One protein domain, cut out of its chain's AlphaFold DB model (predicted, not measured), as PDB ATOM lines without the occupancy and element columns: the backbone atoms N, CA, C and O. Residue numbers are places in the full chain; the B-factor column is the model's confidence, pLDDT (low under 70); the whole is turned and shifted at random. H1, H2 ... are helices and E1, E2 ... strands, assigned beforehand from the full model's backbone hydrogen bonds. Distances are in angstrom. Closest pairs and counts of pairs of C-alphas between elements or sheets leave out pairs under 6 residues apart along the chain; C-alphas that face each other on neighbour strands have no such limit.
ATOM      1  N   LYS A   2     109.440 153.890 125.399       90.25
ATOM      2  CA  LYS A   2     110.321 154.659 126.290       90.25
ATOM      3  C   LYS A   2     110.250 156.139 125.902       90.25
ATOM      4  O   LYS A   2     110.215 156.440 124.713       90.25
ATOM      5  N   VAL A   3     110.202 157.028 126.887       91.19
ATOM      6  CA  VAL A   3     110.122 158.480 126.681       91.19
ATOM      7  C   VAL A   3     111.414 159.103 127.187       91.19
ATOM      8  O   VAL A   3     111.869 158.746 128.270       91.19
ATOM      9  N   PHE A   4     111.991 160.004 126.403       91.62
ATOM     10  CA  PHE A   4     113.227 160.714 126.706       91.62
ATOM     11  C   PHE A   4     112.956 162.208 126.804       91.62
ATOM     12  O   PHE A   4     112.243 162.774 125.970       91.62
ATOM     13  N   HIS A   5     113.543 162.847 127.811       89.12
ATOM     14  CA  HIS A   5     113.304 164.260 128.105       89.12
ATOM     15  C   HIS A   5     114.439 165.183 127.666       89.12
ATOM     16  O   HIS A   5     114.207 166.383 127.553       89.12
ATOM     17  N   ASP A   6     115.616 164.639 127.354       88.75
ATOM     18  CA  ASP A   6     116.750 165.386 126.815       88.75
ATOM     19  C   ASP A   6     117.578 164.557 125.814       88.75
ATOM     20  O   ASP A   6     117.433 163.335 125.700       88.75
ATOM     21  N   THR A   7     118.431 165.251 125.059       85.81
ATOM     22  CA  THR A   7     119.301 164.683 124.016       85.81
ATOM     23  C   THR A   7     120.387 163.765 124.571       85.81
ATOM     24  O   THR A   7     120.819 162.838 123.889       85.81
ATOM     25  N   THR A   8     120.839 164.002 125.804       87.38
ATOM     26  CA  THR A   8     121.974 163.286 126.401       87.38
ATOM     27  C   THR A   8     121.551 161.892 126.844       87.38
ATOM     28  O   THR A   8     122.225 160.909 126.535       87.38
ATOM     29  N   GLU A   9     120.398 161.784 127.510       89.81
ATOM     30  CA  GLU A   9     119.785 160.505 127.877       89.81
ATOM     31  C   GLU A   9     119.465 159.670 126.631       89.81
ATOM     32  O   GLU A   9     119.646 158.450 126.617       89.81
ATOM     33  N   PHE A  10     119.010 160.344 125.575       87.56
ATOM     34  CA  PHE A  10     118.649 159.726 124.311       87.56
ATOM     35  C   PHE A  10     119.866 159.143 123.577       87.56
ATOM     36  O   PHE A  10     119.853 157.967 123.216       87.56
ATOM     37  N   ALA A  11     120.946 159.918 123.416       85.19
ATOM     38  CA  ALA A  11     122.154 159.481 122.710       85.19
ATOM     39  C   ALA A  11     122.881 158.323 123.420       85.19
ATOM     40  O   ALA A  11     123.438 157.438 122.772       85.19
ATOM     41  N   LEU A  12     122.846 158.289 124.758       89.38
ATOM     42  CA  LEU A  12     123.452 157.222 125.564       89.38
ATOM     43  C   LEU A  12     122.590 155.953 125.655       89.38
ATOM     44  O   LEU A  12     123.025 154.948 126.226       89.38
ATOM     45  N   ALA A  13     121.364 155.975 125.128       88.50
ATOM     46  CA  ALA A  13     120.458 154.847 125.232       88.50
ATOM     47  C   ALA A  13     120.905 153.673 124.347       88.50
ATOM     48  O   ALA A  13     121.156 153.814 123.153       88.50
ATOM     49  N   VAL A  14     120.920 152.473 124.930       90.88
ATOM     50  CA  VAL A  14     121.054 151.219 124.181       90.88
ATOM     51  C   VAL A  14     119.650 150.703 123.888       90.88
ATOM     52  O   VAL A  14     118.993 150.140 124.765       90.88
ATOM     53  N   LEU A  15     119.174 150.945 122.669       92.75
ATOM     54  CA  LEU A  15     117.834 150.562 122.227       92.75
ATOM     55  C   LEU A  15     117.909 149.494 121.141       92.75
ATOM     56  O   LEU A  15     118.796 149.509 120.288       92.75
ATOM     57  N   THR A  16     116.978 148.549 121.185       93.31
ATOM     58  CA  THR A  16     116.918 147.444 120.223       93.31
ATOM     59  C   THR A  16     116.196 147.889 118.954       93.31
ATOM     60  O   THR A  16     115.261 148.685 119.031       93.31
ATOM     61  N   GLU A  17     116.612 147.366 117.802       91.38
ATOM     62  CA  GLU A  17     115.897 147.534 116.533       91.38
ATOM     63  C   GLU A  17     114.403 147.183 116.689       91.38
ATOM     64  O   GLU A  17     114.041 146.260 117.424       91.38
ATOM     65  N   GLY A  18     113.529 147.952 116.038       87.06
ATOM     66  CA  GLY A  18     112.076 147.790 116.091       87.06
ATOM     67  C   GLY A  18     111.400 148.448 117.301       87.06
ATOM     68  O   GLY A  18     110.172 148.442 117.394       87.06
ATOM     69  N   GLN A  19     112.157 149.028 118.240       91.81
ATOM     70  CA  GLN A  19     111.575 149.740 119.379       91.81
ATOM     71  C   GLN A  19     111.068 151.130 118.984       91.81
ATOM     72  O   GLN A  19     111.757 151.894 118.313       91.81
ATOM     73  N   PHE A  20     109.882 151.483 119.486       91.00
ATOM     74  CA  PHE A  20     109.360 152.846 119.425       91.00
ATOM     75  C   PHE A  20     109.718 153.630 120.685       91.00
ATOM     76  O   PHE A  20     109.516 153.157 121.818       91.00
ATOM     77  N   ILE A  21     110.171 154.861 120.471       91.56
ATOM     78  CA  ILE A  21     110.509 155.817 121.524       91.56
ATOM     79  C   ILE A  21     109.893 157.183 121.230       91.56
ATOM     80  O   ILE A  21     109.504 157.479 120.101       91.56
ATOM     81  N   GLU A  22     109.817 158.013 122.258       90.62
ATOM     82  CA  GLU A  22     109.327 159.383 122.161       90.62
ATOM     83  C   GLU A  22     110.375 160.341 122.729       90.62
ATOM     84  O   GLU A  22     110.872 160.127 123.833       90.62
ATOM     85  N   ALA A  23     110.714 161.391 121.984       88.75
ATOM     86  CA  ALA A  23     111.659 162.419 122.406       88.75
ATOM     87  C   ALA A  23     110.909 163.730 122.663       88.75
ATOM     88  O   ALA A  23     110.473 164.403 121.730       88.75
ATOM     89  N   LYS A  24     110.754 164.092 123.942       85.38
ATOM     90  CA  LYS A  24     110.022 165.291 124.387       85.38
ATOM     91  C   LYS A  24     110.800 166.595 124.189       85.38
ATOM     92  O   LYS A  24     110.205 167.665 124.177       85.38
ATOM     93  N   TRP A  25     112.117 166.506 124.031       80.44
ATOM     94  CA  TRP A  25     112.993 167.652 123.778       80.44
ATOM     95  C   TRP A  25     112.972 168.121 122.321       80.44
ATOM     96  O   TRP A  25     113.360 169.250 122.040       80.44
ATOM     97  N   HIS A  26     112.527 167.269 121.395       74.25
ATOM     98  CA  HIS A  26     112.481 167.599 119.979       74.25
ATOM     99  C   HIS A  26     111.114 168.193 119.629       74.25
ATOM    100  O   HIS A  26     110.143 167.469 119.397       74.25
ATOM    101  N   THR A  27     111.029 169.521 119.617       69.88
ATOM    102  CA  THR A  27     109.822 170.250 119.221       69.88
ATOM    103  C   THR A  27     109.938 170.675 117.763       69.88
ATOM    104  O   THR A  27     110.658 171.623 117.459       69.88
ATOM    105  N   THR A  28     109.243 169.996 116.853       63.00
ATOM    106  CA  THR A  28     108.935 170.587 115.544       63.00
ATOM    107  C   THR A  28     107.696 171.471 115.645       63.00
ATOM    108  O   THR A  28     106.861 171.279 116.538       63.00
ATOM    109  N   ASP A  29     107.602 172.463 114.758       48.22
ATOM    110  CA  ASP A  29     106.448 173.355 114.662       48.22
ATOM    111  C   ASP A  29     105.171 172.503 114.517       48.22
ATOM    112  O   ASP A  29     104.999 171.834 113.501       48.22
ATOM    113  N   ASN A  30     104.301 172.538 115.540       54.12
ATOM    114  CA  ASN A  30     102.978 171.884 115.669       54.12
ATOM    115  C   ASN A  30     102.843 170.595 116.514       54.12
ATOM    116  O   ASN A  30     101.711 170.152 116.712       54.12
ATOM    117  N   ASP A  31     103.897 170.041 117.124       55.81
ATOM    118  CA  ASP A  31     103.799 168.680 117.708       55.81
ATOM    119  C   ASP A  31     103.535 168.605 119.230       55.81
ATOM    120  O   ASP A  31     103.694 167.546 119.836       55.81
ATOM    121  N   ASN A  32     103.159 169.706 119.900       58.38
ATOM    122  CA  ASN A  32     102.920 169.752 121.363       58.38
ATOM    123  C   ASN A  32     104.034 169.103 122.229       58.38
ATOM    124  O   ASN A  32     103.796 168.689 123.367       58.38
ATOM    125  N   GLY A  33     105.267 169.049 121.712       61.72
ATOM    126  CA  GLY A  33     106.457 168.639 122.452       61.72
ATOM    127  C   GLY A  33     106.704 167.133 122.550       61.72
ATOM    128  O   GLY A  33     107.022 166.655 123.634       61.72
ATOM    129  N   GLY A  34     106.586 166.373 121.458       73.50
ATOM    130  CA  GLY A  34     107.091 164.996 121.412       73.50
ATOM    131  C   GLY A  34     107.120 164.401 120.008       73.50
ATOM    132  O   GLY A  34     106.069 164.131 119.438       73.50
ATOM    133  N   ALA A  35     108.312 164.136 119.469       85.44
ATOM    134  CA  ALA A  35     108.461 163.379 118.225       85.44
ATOM    135  C   ALA A  35     108.613 161.877 118.523       85.44
ATOM    136  O   ALA A  35     109.303 161.482 119.469       85.44
ATOM    137  N   ARG A  36     107.962 161.032 117.716       88.25
ATOM    138  CA  ARG A  36     108.102 159.571 117.784       88.25
ATOM    139  C   ARG A  36     109.214 159.113 116.853       88.25
ATOM    140  O   ARG A  36     109.308 159.582 115.724       88.25
ATOM    141  N   TYR A  37     110.020 158.171 117.322       90.06
ATOM    142  CA  TYR A  37     111.120 157.591 116.559       90.06
ATOM    143  C   TYR A  37     111.010 156.066 116.551       90.06
ATOM    144  O   TYR A  37     110.591 155.460 117.546       90.06
ATOM    145  N   LEU A  38     111.410 155.461 115.433       91.94
ATOM    146  CA  LEU A  38     111.646 154.027 115.305       91.94
ATOM    147  C   LEU A  38     113.154 153.775 115.348       91.94
ATOM    148  O   LEU A  38     113.923 154.419 114.636       91.94
ATOM    149  N   VAL A  39     113.573 152.828 116.179       93.31
ATOM    150  CA  VAL A  39     114.969 152.391 116.232       93.31
ATOM    151  C   VAL A  39     115.219 151.402 115.097       93.31
ATOM    152  O   VAL A  39     114.603 150.338 115.059       93.31
ATOM    153  N   VAL A  40     116.135 151.738 114.194       92.00
ATOM    154  CA  VAL A  40     116.571 150.913 113.059       92.00
ATOM    155  C   VAL A  40     118.083 150.694 113.122       92.00
ATOM    156  O   VAL A  40     118.804 151.434 113.795       92.00
ATOM    157  N   THR A  41     118.600 149.673 112.442       93.56
ATOM    158  CA  THR A  41     120.058 149.534 112.273       93.56
ATOM    159  C   THR A  41     120.594 150.599 111.313       93.56
ATOM    160  O   THR A  41     119.873 151.069 110.432       93.56
ATOM    161  N   ALA A  42     121.884 150.937 111.415       88.62
ATOM    162  CA  ALA A  42     122.530 151.847 110.460       88.62
ATOM    163  C   ALA A  42     122.410 151.365 108.997       88.62
ATOM    164  O   ALA A  42     122.285 152.173 108.083       88.62
ATOM    165  N   VAL A  43     122.393 150.044 108.774       87.62
ATOM    166  CA  VAL A  43     122.219 149.451 107.436       87.62
ATOM    167  C   VAL A  43     120.808 149.691 106.900       87.62
ATOM    168  O   VAL A  43     120.656 150.066 105.743       87.62
ATOM    169  N   GLN A  44     119.779 149.501 107.730       84.69
ATOM    170  CA  GLN A  44     118.383 149.722 107.333       84.69
ATOM    171  C   GLN A  44     118.052 151.192 107.095       84.69
ATOM    172  O   GLN A  44     117.176 151.484 106.289       84.69
ATOM    173  N   PHE A  45     118.741 152.104 107.783       87.94
ATOM    174  CA  PHE A  45     118.571 153.533 107.556       87.94
ATOM    175  C   PHE A  45     119.012 153.953 106.138       87.94
ATOM    176  O   PHE A  45     118.407 154.839 105.546       87.94
ATOM    177  N   GLY A  46     120.023 153.288 105.562       85.00
ATOM    178  CA  GLY A  46     120.397 153.460 104.150       85.00
ATOM    179  C   GLY A  46     121.115 154.775 103.808       85.00
ATOM    180  O   GLY A  46     121.286 155.078 102.629       85.00
ATOM    181  N   GLY A  47     121.562 155.540 104.809       87.19
ATOM    182  CA  GLY A  47     122.246 156.825 104.644       87.19
ATOM    183  C   GLY A  47     123.101 157.211 105.856       87.19
ATOM    184  O   GLY A  47     123.263 156.427 106.790       87.19
ATOM    185  N   THR A  48     123.662 158.421 105.840       90.38
ATOM    186  CA  THR A  48     124.379 158.999 106.990       90.38
ATOM    187  C   THR A  48     123.391 159.816 107.825       90.38
ATOM    188  O   THR A  48     122.798 160.727 107.248       90.38
ATOM    189  N   PRO A  49     123.213 159.526 109.130       90.31
ATOM    190  CA  PRO A  49     122.378 160.337 110.017       90.31
ATOM    191  C   PRO A  49     122.800 161.814 110.009       90.31
ATOM    192  O   PRO A  49     123.999 162.105 110.056       90.31
ATOM    193  N   ASP A  50     121.834 162.726 109.926       87.81
ATOM    194  CA  ASP A  50     122.037 164.176 109.845       87.81
ATOM    195  C   ASP A  50     121.740 164.942 111.146       87.81
ATOM    196  O   ASP A  50     121.990 166.146 111.208       87.81
ATOM    197  N   GLU A  51     121.256 164.256 112.187       86.44
ATOM    198  CA  GLU A  51     120.892 164.824 113.495       86.44
ATOM    199  C   GLU A  51     119.699 165.801 113.471       86.44
ATOM    200  O   GLU A  51     119.403 166.452 114.479       86.44
ATOM    201  N   VAL A  52     118.986 165.917 112.341       83.25
ATOM    202  CA  VAL A  52     117.811 166.793 112.190       83.25
ATOM    203  C   VAL A  52     116.516 166.009 112.371       83.25
ATOM    204  O   VAL A  52     115.619 166.446 113.088       83.25
ATOM    205  N   ASN A  53     116.397 164.849 111.725       86.50
ATOM    206  CA  ASN A  53     115.240 163.952 111.868       86.50
ATOM    207  C   ASN A  53     115.647 162.526 112.237       86.50
ATOM    208  O   ASN A  53     114.835 161.602 112.213       86.50
ATOM    209  N   ASP A  54     116.903 162.341 112.586       90.06
ATOM    210  CA  ASP A  54     117.466 161.082 113.007       90.06
ATOM    211  C   ASP A  54     118.521 161.342 114.078       90.06
ATOM    212  O   ASP A  54     118.913 162.477 114.315       90.06
ATOM    213  N   PHE A  55     118.948 160.291 114.768       90.75
ATOM    214  CA  PHE A  55     119.993 160.389 115.778       90.75
ATOM    215  C   PHE A  55     120.744 159.069 115.862       90.75
ATOM    216  O   PHE A  55     120.134 157.999 115.955       90.75
ATOM    217  N   THR A  56     122.071 159.149 115.897       93.19
ATOM    218  CA  THR A  56     122.915 157.981 116.164       93.19
ATOM    219  C   THR A  56     122.881 157.652 117.657       93.19
ATOM    220  O   THR A  56     123.135 158.509 118.503       93.19
ATOM    221  N   LEU A  57     122.576 156.399 117.987       92.06
ATOM    222  CA  LEU A  57     122.552 155.878 119.352       92.06
ATOM    223  C   LEU A  57     123.915 155.283 119.733       92.06
ATOM    224  O   LEU A  57     124.678 154.835 118.876       92.06
ATOM    225  N   ALA A  58     124.202 155.186 121.033       92.81
ATOM    226  CA  ALA A  58     125.472 154.662 121.550       92.81
ATOM    227  C   ALA A  58     125.827 153.239 121.077       92.81
ATOM    228  O   ALA A  58     126.996 152.856 121.080       92.81
ATOM    229  N   ASN A  59     124.834 152.442 120.676       92.12
ATOM    230  CA  ASN A  59     125.034 151.092 120.147       92.12
ATOM    231  C   ASN A  59     125.172 151.031 118.614       92.12
ATOM    232  O   ASN A  59     125.194 149.933 118.063       92.12
ATOM    233  N   GLY A  60     125.255 152.176 117.934       92.94
ATOM    234  CA  GLY A  60     125.369 152.268 116.477       92.94
ATOM    235  C   GLY A  60     124.046 152.113 115.721       92.94
ATOM    236  O   GLY A  60     124.049 152.143 114.492       92.94
ATOM    237  N   ASN A  61     122.919 151.960 116.422       94.31
ATOM    238  CA  ASN A  61     121.596 152.057 115.806       94.31
ATOM    239  C   ASN A  61     121.236 153.521 115.528       94.31
ATOM    240  O   ASN A  61     121.828 154.441 116.093       94.31
ATOM    241  N   VAL A  62     120.226 153.726 114.689       93.00
ATOM    242  CA  VAL A  62     119.688 155.043 114.353       93.00
ATOM    243  C   VAL A  62     118.252 155.114 114.851       93.00
ATOM    244  O   VAL A  62     117.439 154.236 114.564       93.00
ATOM    245  N   ALA A  63     117.923 156.148 115.615       92.94
ATOM    246  CA  ALA A  63     116.537 156.487 115.889       92.94
ATOM    247  C   ALA A  63     116.058 157.432 114.785       92.94
ATOM    248  O   ALA A  63     116.407 158.606 114.805       92.94
ATOM    249  N   ALA A  64     115.285 156.923 113.827       91.12
ATOM    250  CA  ALA A  64     114.750 157.711 112.720       91.12
ATOM    251  C   ALA A  64     113.350 158.224 113.074       91.12
ATOM    252  O   ALA A  64     112.508 157.459 113.564       91.12
ATOM    253  N   LYS A  65     113.102 159.523 112.873       88.19
ATOM    254  CA  LYS A  65     111.809 160.146 113.162       88.19
ATOM    255  C   LYS A  65     110.753 159.457 112.319       88.19
ATOM    256  O   LYS A  65     110.868 159.369 111.098       88.19
ATOM    257  N   GLN A  66     109.704 158.985 112.979       83.50
ATOM    258  CA  GLN A  66     108.521 158.509 112.295       83.50
ATOM    259  C   GLN A  66     107.799 159.743 111.750       83.50
ATOM    260  O   GLN A  66     106.963 160.337 112.426       83.50
ATOM    261  N   TYR A  67     108.152 160.163 110.537       72.31
ATOM    262  CA  TYR A  67     107.193 160.892 109.721       72.31
ATOM    263  C   TYR A  67     105.997 159.961 109.496       72.31
ATOM    264  O   TYR A  67     106.177 158.751 109.366       72.31
ATOM    265  N   ASP A  68     104.785 160.498 109.375       55.16
ATOM    266  CA  ASP A  68     103.597 159.735 108.947       55.16
ATOM    267  C   ASP A  68     103.743 159.103 107.531       55.16
ATOM    268  O   ASP A  68     102.787 158.590 106.956       55.16
ATOM    269  N   PHE A  69     104.949 159.097 106.958       54.78
ATOM    270  CA  PHE A  69     105.320 158.535 105.671       54.78
ATOM    271  C   PHE A  69     106.193 157.295 105.851       54.78
ATOM    272  O   PHE A  69     107.411 157.398 105.935       54.78
ATOM    273  N   TYR A  70     105.546 156.133 105.921       49.66
ATOM    274  CA  TYR A  70     105.809 154.944 105.095       49.66
ATOM    275  C   TYR A  70     104.950 153.819 105.684       49.66
ATOM    276  O   TYR A  70     105.436 152.907 106.346       49.66
ATOM    277  N   ASN A  71     103.631 153.869 105.462       49.47
ATOM    278  CA  ASN A  71     103.015 152.594 105.129       49.47
ATOM    279  C   ASN A  71     103.706 152.237 103.811       49.47
ATOM    280  O   ASN A  71     103.574 153.043 102.881       49.47
ATOM    281  N   PRO A  72     104.497 151.157 103.705       55.53
ATOM    282  CA  PRO A  72     104.766 150.618 102.392       55.53
ATOM    283  C   PRO A  72     103.384 150.241 101.857       55.53
ATOM    284  O   PRO A  72     102.894 149.140 102.078       55.53
ATOM    285  N   VAL A  73     102.706 151.183 101.192       57.00
ATOM    286  CA  VAL A  73     101.921 150.806 100.030       57.00
ATOM    287  C   VAL A  73     102.907 149.959  99.267       57.00
ATOM    288  O   VAL A  73     104.005 150.441  98.986       57.00
ATOM    289  N   ASP A  74     102.601 148.676  99.153       60.19
ATOM    290  CA  ASP A  74     103.480 147.716  98.532       60.19
ATOM    291  C   ASP A  74     103.727 148.239  97.120       60.19
ATOM    292  O   ASP A  74     102.884 148.127  96.236       60.19
ATOM    293  N   ILE A  75     104.827 148.970  96.934       65.69
ATOM    294  CA  ILE A  75     105.112 149.686  95.690       65.69
ATOM    295  C   ILE A  75     105.393 148.690  94.569       65.69
ATOM    296  O   ILE A  75     105.562 149.100  93.434       65.69
ATOM    297  N   THR A  76     105.418 147.388  94.870       67.38
ATOM    298  CA  THR A  76     105.374 146.321  93.875       67.38
ATOM    299  C   THR A  76     104.032 146.244  93.151       67.38
ATOM    300  O   THR A  76     103.961 145.609  92.106       67.38
ATOM    301  N   GLU A  77     102.967 146.841  93.695       73.31
ATOM    302  CA  GLU A  77     101.650 146.914  93.052       73.31
ATOM    303  C   GLU A  77     101.592 148.013  91.978       73.31
ATOM    304  O   GLU A  77     100.755 147.948  91.082       73.31
ATOM    305  N   TYR A  78     102.514 148.982  92.024       77.25
ATOM    306  CA  TYR A  78     102.584 150.096  91.081       77.25
ATOM    307  C   TYR A  78     103.871 150.048  90.266       77.25
ATOM    308  O   TYR A  78     104.940 149.700  90.763       77.25
ATOM    309  N   LEU A  79     103.799 150.453  89.003       80.12
ATOM    310  CA  LEU A  79     105.001 150.551  88.186       80.12
ATOM    311  C   LEU A  79     105.920 151.690  88.696       80.12
ATOM    312  O   LEU A  79     105.469 152.835  88.787       80.12
ATOM    313  N   PRO A  80     107.207 151.430  89.007       81.62
ATOM    314  CA  PRO A  80     108.158 152.477  89.375       81.62
ATOM    315  C   PRO A  80     108.471 153.403  88.189       81.62
ATOM    316  O   PRO A  80     108.225 153.063  87.036       81.62
ATOM    317  N   ILE A  81     109.067 154.568  88.467       83.06
ATOM    318  CA  ILE A  81     109.321 155.617  87.459       83.06
ATOM    319  C   ILE A  81     110.181 155.133  86.275       83.06
ATOM    320  O   ILE A  81     109.988 155.589  85.152       83.06
ATOM    321  N   ASP A  82     111.077 154.174  86.527       83.88
ATOM    322  CA  ASP A  82     111.958 153.546  85.531       83.88
ATOM    323  C   ASP A  82     111.439 152.168  85.060       83.88
ATOM    324  O   ASP A  82     112.179 151.369  84.478       83.88
ATOM    325  N   GLY A  83     110.177 151.850  85.359       81.50
ATOM    326  CA  GLY A  83     109.536 150.596  84.984       81.50
ATOM    327  C   GLY A  83     109.389 150.443  83.469       81.50
ATOM    328  O   GLY A  83     109.307 151.417  82.718       81.50
ATOM    329  N   LYS A  84     109.389 149.197  82.991       86.12
ATOM    330  CA  LYS A  84     109.352 148.895  81.556       86.12
ATOM    331  C   LYS A  84     107.925 148.620  81.099       86.12
ATOM    332  O   LYS A  84     107.085 148.186  81.873       86.12
ATOM    333  N   ALA A  85     107.688 148.744  79.794       80.56
ATOM    334  CA  ALA A  85     106.419 148.339  79.180       80.56
ATOM    335  C   ALA A  85     106.067 146.855  79.417       80.56
ATOM    336  O   ALA A  85     104.901 146.489  79.368       80.56
ATOM    337  N   ALA A  86     107.061 146.002  79.694       84.25
ATOM    338  CA  ALA A  86     106.839 144.603  80.064       84.25
ATOM    339  C   ALA A  86     106.049 144.438  81.377       84.25
ATOM    340  O   ALA A  86     105.414 143.408  81.570       84.25
ATOM    341  N   ASP A  87     106.070 145.459  82.234       85.75
ATOM    342  CA  ASP A  87     105.442 145.480  83.553       85.75
ATOM    343  C   ASP A  87     104.156 146.342  83.546       85.75
ATOM    344  O   ASP A  87     103.687 146.798  84.589       85.75
ATOM    345  N   SER A  88     103.576 146.605  82.364       86.94
ATOM    346  CA  SER A  88     102.392 147.465  82.186       86.94
ATOM    347  C   SER A  88     101.185 147.027  83.017       86.94
ATOM    348  O   SER A  88     100.366 147.857  83.399       86.94
ATOM    349  N   ASN A  89     101.115 145.745  83.379       87.75
ATOM    350  CA  ASN A  89     100.062 145.205  84.230       87.75
ATOM    351  C   ASN A  89     100.024 145.871  85.619       87.75
ATOM    352  O   ASN A  89      98.991 145.810  86.278       87.75
ATOM    353  N   LEU A  90     101.117 146.516  86.048       87.12
ATOM    354  CA  LEU A  90     101.210 147.298  87.288       87.12
ATOM    355  C   LEU A  90     100.768 148.769  87.131       87.12
ATOM    356  O   LEU A  90     100.795 149.525  88.098       87.12
ATOM    357  N   LEU A  91     100.402 149.211  85.922       84.31
ATOM    358  CA  LEU A  91      99.868 150.556  85.666       84.31
ATOM    359  C   LEU A  91      98.342 150.566  85.615       84.31
ATOM    360  O   LEU A  91      97.701 151.365  86.294       84.31
ATOM    361  N   ASP A  92      97.768 149.707  84.775       85.00
ATOM    362  CA  ASP A  92      96.346 149.730  84.417       85.00
ATOM    363  C   ASP A  92      95.697 148.334  84.400       85.00
ATOM    364  O   ASP A  92      94.522 148.194  84.054       85.00
ATOM    365  N   GLY A  93      96.441 147.298  84.800       87.62
ATOM    366  CA  GLY A  93      95.980 145.911  84.787       87.62
ATOM    367  C   GLY A  93      96.033 145.234  83.414       87.62
ATOM    368  O   GLY A  93      95.590 144.088  83.304       87.62
ATOM    369  N   LEU A  94      96.569 145.892  82.379       89.88
ATOM    370  CA  LEU A  94      96.769 145.312  81.051       89.88
ATOM    371  C   LEU A  94      98.221 144.866  80.866       89.88
ATOM    372  O   LEU A  94      99.160 145.592  81.180       89.88
TER     373      LEU A  94
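This is residues 2 to 94 of the 293 residues of an uncharacterized protein of Deltaproteobacteria bacterium (UniProt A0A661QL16). This model has little regular structure: a small head, one five-strand sheet curled like part of a barrel with H1 and H2 on opposite faces, and a long tail ending near short H3. Residues 69 to 74 stand free. The 93 printed residues run E1 H1 E2 E3 H2 E4 E5 H3, class mixed, 35 in named elements; the mixed sheet's order is E1 E2 E3 E5 E4. It is loose, radius of gyration of the C-alphas 17.5 A, spans 54 by 30 by 20 A.

E1, residues 2 to 4, begins at C-alpha 2 (110.321, 154.659, 126.290). H1 is 7 to 11, E2 20 to 23, E3 35 to 41, 19.0 A long, H2 42 to 45, E4 54 to 56, E5 61 to 65. H3, 89 to 92, ends at C-alpha 92 (96.346, 149.730, 84.417).

E1 and E2 are parallel, N 4 to O 22 2.8 A. Antiparallel are hairpin E2 and E3, N 21 to O 37 3.0 A, E3 and E5, N 40 to O 62 2.8 A, and hairpin E4 and E5, N 63 to O 55 2.9 A, each within hydrogen-bond range. E1, H1, E2 form a strand-helix-strand unit, parallel neighbours joined through a helix; E3, H2, E4 a split one, E5 between; both crossovers are right-handed. H1's height over the sheet is 5.4 A, H2's 8.1 A. H1's O i to N i+4 pair is within range; H2 and H3 are too short for one. H3 is not on the sheet.

The farthest C-alphas, Thr 8 and Leu 94, are 54.9 A apart. The printed part has no cut. Links E2 to E3 and E5 to H3 are long. Residues 27 to 33 and 68 to 76 have pLDDT under 70.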